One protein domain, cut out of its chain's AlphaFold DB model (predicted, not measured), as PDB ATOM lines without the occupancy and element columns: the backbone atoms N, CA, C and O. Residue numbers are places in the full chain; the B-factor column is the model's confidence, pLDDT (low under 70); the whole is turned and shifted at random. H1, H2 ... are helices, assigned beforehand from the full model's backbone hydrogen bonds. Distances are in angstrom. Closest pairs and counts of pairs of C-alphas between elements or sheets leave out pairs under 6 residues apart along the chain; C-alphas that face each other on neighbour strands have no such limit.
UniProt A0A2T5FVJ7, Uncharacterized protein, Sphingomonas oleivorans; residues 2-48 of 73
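This is residues 2 to 48 of the 73 residues of an uncharacterized protein of Sphingomonas oleivorans (UniProt A0A2T5FVJ7). One long straight helix, H2, makes one half of an extended shape; from its first end a loose unnamed arm leads away to the short helix H1 near the far end, and after its last residue the tail of residues 40 to 48 folds back beside it. H2 and the arm together make the longest axis, and residues 5 to 16, of which 5 and 6 belong to H1, stick out with nothing packed on them. The printed part has 47 residues with two named helices, H1 then H2, and no named strand; the class is all helix. The whole is extended, with a radius of gyration of the C-alphas of 15.9 A and spans of 46 by 19 by 13 A.

Start at H2, residues 20 to 39, and go back along the chain to H1, residues 2 to 6. The two helices are apart: no C-alpha of the one is within 8 A of the other. Look next at residues 18 to 24, of which 20 to 24 belong to H2; this stretch stands free, as do residues 5 to 16. In H1 and H2 every O i to N i+4 pair is within hydrogen-bond range.

Find C-alpha 20 at (30.462, -132.144, -2.604); from there H2 runs 28.8 A to C-alpha 39 at (3.041, -135.977, 5.284). Then find C-alpha 2 at (39.012, -117.812, -7.659), where H1 begins; it ends at Phe 6.

The two C-alphas farthest apart are those of Thr 8 and Gly 40, at 46.2 A. The link from H1 to H2, 13 residues, is long. The printed part has no cut. The mean pLDDT of the printed part is 91.9, and no printed residue is under 70.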
ATOM      1  N   LEU A   2      38.318-117.418  -6.414       85.81
ATOM      2  CA  LEU A   2      39.012-117.812  -7.659       85.81
ATOM      3  C   LEU A   2      40.239-118.693  -7.386       85.81
ATOM      4  O   LEU A   2      40.401-119.707  -8.045       85.81
ATOM      5  N   GLU A   3      41.030-118.371  -6.361       85.00
ATOM      6  CA  GLU A   3      42.143-119.221  -5.904       85.00
ATOM      7  C   GLU A   3      41.669-120.592  -5.379       85.00
ATOM      8  O   GLU A   3      42.363-121.584  -5.537       85.00
ATOM      9  N   ASP A   4      40.464-120.671  -4.801       79.50
ATOM     10  CA  ASP A   4      39.902-121.937  -4.302       79.50
ATOM     11  C   ASP A   4      39.403-122.835  -5.444       79.50
ATOM     12  O   ASP A   4      39.365-124.053  -5.298       79.50
ATOM     13  N   VAL A   5      38.999-122.231  -6.568       81.38
ATOM     14  CA  VAL A   5      38.443-122.933  -7.737       81.38
ATOM     15  C   VAL A   5      39.521-123.244  -8.781       81.38
ATOM     16  O   VAL A   5      39.475-124.300  -9.406       81.38
ATOM     17  N   PHE A   6      40.476-122.335  -8.986       90.56
ATOM     18  CA  PHE A   6      41.463-122.392 -10.071       90.56
ATOM     19  C   PHE A   6      42.920-122.423  -9.590       90.56
ATOM     20  O   PHE A   6      43.819-122.610 -10.407       90.56
ATOM     21  N   GLY A   7      43.165-122.207  -8.296       88.56
ATOM     22  CA  GLY A   7      44.497-122.114  -7.701       88.56
ATOM     23  C   GLY A   7      44.820-123.268  -6.750       88.56
ATOM     24  O   GLY A   7      44.206-124.334  -6.799       88.56
ATOM     25  N   THR A   8      45.813-123.060  -5.881       88.12
ATOM     26  CA  THR A   8      46.146-124.001  -4.794       88.12
ATOM     27  C   THR A   8      45.745-123.375  -3.460       88.12
ATOM     28  O   THR A   8      46.537-122.628  -2.877       88.12
ATOM     29  N   PRO A   9      44.522-123.633  -2.966       84.94
ATOM     30  CA  PRO A   9      44.045-122.993  -1.752       84.94
ATOM     31  C   PRO A   9      44.881-123.400  -0.530       84.94
ATOM     32  O   PRO A   9      45.381-124.530  -0.451       84.94
ATOM     33  N   PRO A  10      45.032-122.500   0.457       85.44
ATOM     34  CA  PRO A  10      45.704-122.825   1.705       85.44
ATOM     35  C   PRO A  10      44.968-123.952   2.444       85.44
ATOM     36  O   PRO A  10      43.747-124.085   2.367       85.44
ATOM     37  N   ALA A  11      45.716-124.753   3.205       86.12
ATOM     38  CA  ALA A  11      45.149-125.877   3.940       86.12
ATOM     39  C   ALA A  11      44.075-125.424   4.951       86.12
ATOM     40  O   ALA A  11      44.358-124.694   5.905       86.12
ATOM     41  N   ASP A  12      42.849-125.926   4.789       87.06
ATOM     42  CA  ASP A  12      41.733-125.653   5.694       87.06
ATOM     43  C   ASP A  12      41.722-126.635   6.875       87.06
ATOM     44  O   ASP A  12      41.018-127.649   6.893       87.06
ATOM     45  N   ARG A  13      42.517-126.316   7.903       84.50
ATOM     46  CA  ARG A  13      42.619-127.110   9.141       84.50
ATOM     47  C   ARG A  13      41.259-127.373   9.797       84.50
ATOM     48  O   ARG A  13      41.091-128.401  10.452       84.50
ATOM     49  N   PHE A  14      40.320-126.438   9.669       85.81
ATOM     50  CA  PHE A  14      39.025-126.506  10.341       85.81
ATOM     51  C   PHE A  14      37.899-127.007   9.436       85.81
ATOM     52  O   PHE A  14      36.774-127.098   9.920       85.81
ATOM     53  N   ARG A  15      38.195-127.368   8.177       87.62
ATOM     54  CA  ARG A  15      37.230-127.901   7.199       87.62
ATOM     55  C   ARG A  15      35.946-127.059   7.140       87.62
ATOM     56  O   ARG A  15      34.840-127.579   7.226       87.62
ATOM     57  N   ARG A  16      36.115-125.735   7.088       84.62
ATOM     58  CA  ARG A  16      35.039-124.745   6.956       84.62
ATOM     59  C   ARG A  16      34.492-124.695   5.538       84.62
ATOM     60  O   ARG A  16      33.314-124.395   5.365       84.62
ATOM     61  N   SER A  17      35.338-124.948   4.544       85.94
ATOM     62  CA  SER A  17      34.885-125.091   3.166       85.94
ATOM     63  C   SER A  17      34.085-126.384   3.025       85.94
ATOM     64  O   SER A  17      34.528-127.442   3.478       85.94
ATOM     65  N   SER A  18      32.901-126.297   2.420       83.12
ATOM     66  CA  SER A  18      32.075-127.477   2.168       83.12
ATOM     67  C   SER A  18      32.606-128.241   0.965       83.12
ATOM     68  O   SER A  18      32.971-127.648  -0.048       83.12
ATOM     69  N   ASP A  19      32.569-129.563   1.060       87.25
ATOM     70  CA  ASP A  19      32.811-130.468  -0.056       87.25
ATOM     71  C   ASP A  19      31.497-130.839  -0.773       87.25
ATOM     72  O   ASP A  19      30.403-130.394  -0.396       87.25
ATOM     73  N   GLU A  20      31.601-131.665  -1.818       90.50
ATOM     74  CA  GLU A  20      30.462-132.144  -2.604       90.50
ATOM     75  C   GLU A  20      29.477-132.963  -1.759       90.50
ATOM     76  O   GLU A  20      28.264-132.895  -1.967       90.50
ATOM     77  N   ARG A  21      29.984-133.686  -0.754       92.81
ATOM     78  CA  ARG A  21      29.169-134.474   0.178       92.81
ATOM     79  C   ARG A  21      28.325-133.566   1.062       92.81
ATOM     80  O   ARG A  21      27.125-133.796   1.188       92.81
ATOM     81  N   GLY A  22      28.914-132.518   1.636       92.12
ATOM     82  CA  GLY A  22      28.197-131.515   2.424       92.12
ATOM     83  C   GLY A  22      27.092-130.842   1.608       92.12
ATOM     84  O   GLY A  22      25.964-130.711   2.088       92.12
ATOM     85  N   GLY A  23      27.375-130.533   0.337       92.25
ATOM     86  CA  GLY A  23      26.377-130.039  -0.613       92.25
ATOM     87  C   GLY A  23      25.223-131.023  -0.840       92.25
ATOM     88  O   GLY A  23      24.057-130.640  -0.734       92.25
ATOM     89  N   ALA A  24      25.527-132.304  -1.075       94.44
ATOM     90  CA  ALA A  24      24.513-133.342  -1.263       94.44
ATOM     91  C   ALA A  24      23.599-133.493  -0.032       94.44
ATOM     92  O   ALA A  24      22.375-133.513  -0.169       94.44
ATOM     93  N   TYR A  25      24.168-133.519   1.177       95.31
ATOM     94  CA  TYR A  25      23.376-133.558   2.411       95.31
ATOM     95  C   TYR A  25      22.522-132.297   2.601       95.31
ATOM     96  O   TYR A  25      21.380-132.409   3.046       95.31
ATOM     97  N   SER A  26      23.013-131.113   2.217       94.94
ATOM     98  CA  SER A  26      22.222-129.875   2.263       94.94
ATOM     99  C   SER A  26      20.980-129.952   1.370       94.94
ATOM    100  O   SER A  26      19.903-129.513   1.773       94.94
ATOM    101  N   ILE A  27      21.106-130.536   0.176       96.00
ATOM    102  CA  ILE A  27      19.970-130.752  -0.730       96.00
ATOM    103  C   ILE A  27      18.979-131.741  -0.107       96.00
ATOM    104  O   ILE A  27      17.772-131.490  -0.104       96.00
ATOM    105  N   LEU A  28      19.475-132.838   0.472       96.69
ATOM    106  CA  LEU A  28      18.626-133.853   1.096       96.69
ATOM    107  C   LEU A  28      17.832-133.330   2.289       96.69
ATOM    108  O   LEU A  28      16.703-133.767   2.488       96.69
ATOM    109  N   ILE A  29      18.374-132.378   3.051       96.56
ATOM    110  CA  ILE A  29      17.618-131.694   4.108       96.56
ATOM    111  C   ILE A  29      16.394-130.987   3.509       96.56
ATOM    112  O   ILE A  29      15.291-131.130   4.034       96.56
ATOM    113  N   GLY A  30      16.563-130.272   2.393       97.56
ATOM    114  CA  GLY A  30      15.455-129.607   1.700       97.56
ATOM    115  C   GLY A  30      14.405-130.593   1.180       97.56
ATOM    116  O   GLY A  30      13.206-130.387   1.366       97.56
ATOM    117  N   VAL A  31      14.847-131.709   0.594       97.81
ATOM    118  CA  VAL A  31      13.953-132.789   0.145       97.81
ATOM    119  C   VAL A  31      13.181-133.386   1.327       97.81
ATOM    120  O   VAL A  31      11.955-133.489   1.273       97.81
ATOM    121  N   ALA A  32      13.869-133.711   2.425       97.75
ATOM    122  CA  ALA A  32      13.252-134.239   3.639       97.75
ATOM    123  C   ALA A  32      12.217-133.269   4.231       97.75
ATOM    124  O   ALA A  32      11.147-133.701   4.655       97.75
ATOM    125  N   ALA A  33      12.503-131.964   4.218       97.94
ATOM    126  CA  ALA A  33      11.574-130.937   4.681       97.94
ATOM    127  C   ALA A  33      10.292-130.896   3.834       97.94
ATOM    128  O   ALA A  33       9.196-130.866   4.392       97.94
ATOM    129  N   ASN A  34      10.403-130.980   2.505       98.00
ATOM    130  CA  ASN A  34       9.233-131.039   1.626       98.00
ATOM    131  C   ASN A  34       8.359-132.270   1.915       98.00
ATOM    132  O   ASN A  34       7.141-132.140   2.042       98.00
ATOM    133  N   HIS A  35       8.968-133.445   2.092       97.75
ATOM    134  CA  HIS A  35       8.237-134.655   2.488       97.75
ATOM    135  C   HIS A  35       7.592-134.518   3.874       97.75
ATOM    136  O   HIS A  35       6.452-134.945   4.065       97.75
ATOM    137  N   CYS A  36       8.283-133.893   4.831       98.19
ATOM    138  CA  CYS A  36       7.747-133.608   6.162       98.19
ATOM    139  C   CYS A  36       6.493-132.728   6.073       98.19
ATOM    140  O   CYS A  36       5.461-133.078   6.637       98.19
ATOM    141  N   PHE A  37       6.525-131.640   5.295       98.19
ATOM    142  CA  PHE A  37       5.360-130.764   5.131       98.19
ATOM    143  C   PHE A  37       4.183-131.444   4.429       98.19
ATOM    144  O   PHE A  37       3.035-131.180   4.777       98.19
ATOM    145  N   GLN A  38       4.446-132.334   3.474       98.06
ATOM    146  CA  GLN A  38       3.395-133.077   2.774       98.06
ATOM    147  C   GLN A  38       2.733-134.146   3.651       98.06
ATOM    148  O   GLN A  38       1.534-134.378   3.536       98.06
ATOM    149  N   THR A  39       3.508-134.816   4.505       97.31
ATOM    150  CA  THR A  39       3.041-135.977   5.284       97.31
ATOM    151  C   THR A  39       2.679-135.641   6.729       97.31
ATOM    152  O   THR A  39       1.983-136.416   7.381       97.31
ATOM    153  N   GLY A  40       3.170-134.515   7.254       97.38
ATOM    154  CA  GLY A  40       3.112-134.169   8.673       97.38
ATOM    155  C   GLY A  40       3.975-135.064   9.569       97.38
ATOM    156  O   GLY A  40       3.839-135.006  10.789       97.38
ATOM    157  N   GLN A  41       4.833-135.912   8.993       97.25
ATOM    158  CA  GLN A  41       5.632-136.894   9.724       97.25
ATOM    159  C   GLN A  41       7.116-136.535   9.734       97.25
ATOM    160  O   GLN A  41       7.632-135.857   8.847       97.25
ATOM    161  N   THR A  42       7.831-137.047  10.737       96.94
ATOM    162  CA  THR A  42       9.295-136.941  10.774       96.94
ATOM    163  C   THR A  42       9.906-137.792   9.665       96.94
ATOM    164  O   THR A  42       9.613-138.980   9.561       96.94
ATOM    165  N   VAL A  43      10.806-137.200   8.880       97.38
ATOM    166  CA  VAL A  43      11.522-137.879   7.793       97.38
ATOM    167  C   VAL A  43      12.986-138.049   8.181       97.38
ATOM    168  O   VAL A  43      13.655-137.084   8.557       97.38
ATOM    169  N   ARG A  44      13.509-139.274   8.081       95.19
ATOM    170  CA  ARG A  44      14.938-139.539   8.268       95.19
ATOM    171  C   ARG A  44      15.654-139.432   6.931       95.19
ATOM    172  O   ARG A  44      15.287-140.099   5.973       95.19
ATOM    173  N   ILE A  45      16.730-138.651   6.888       92.94
ATOM    174  CA  ILE A  45      17.541-138.493   5.669       92.94
ATOM    175  C   ILE A  45      18.115-139.835   5.193       92.94
ATOM    176  O   ILE A  45      18.171-140.081   3.992       92.94
ATOM    177  N   ALA A  46      18.488-140.713   6.129       92.38
ATOM    178  CA  ALA A  46      19.003-142.048   5.823       92.38
ATOM    179  C   ALA A  46      17.999-142.935   5.062       92.38
ATOM    180  O   ALA A  46      18.423-143.851   4.370       92.38
ATOM    181  N   ASP A  47      16.698-142.640   5.149       94.38
ATOM    182  CA  ASP A  47      15.653-143.412   4.472       94.38
ATOM    183  C   ASP A  47      15.404-142.906   3.033       94.38
ATOM    184  O   ASP A  47      14.738-143.580   2.251       94.38
ATOM    185  N   LEU A  48      15.937-141.730   2.663       93.88
ATOM    186  CA  LEU A  48      15.746-141.125   1.337       93.88
ATOM    187  C   LEU A  48      16.764-141.620   0.307       93.88
ATOM    188  O   LEU A  48      16.402-141.922  -0.829       93.88
TER     189      LEU A  48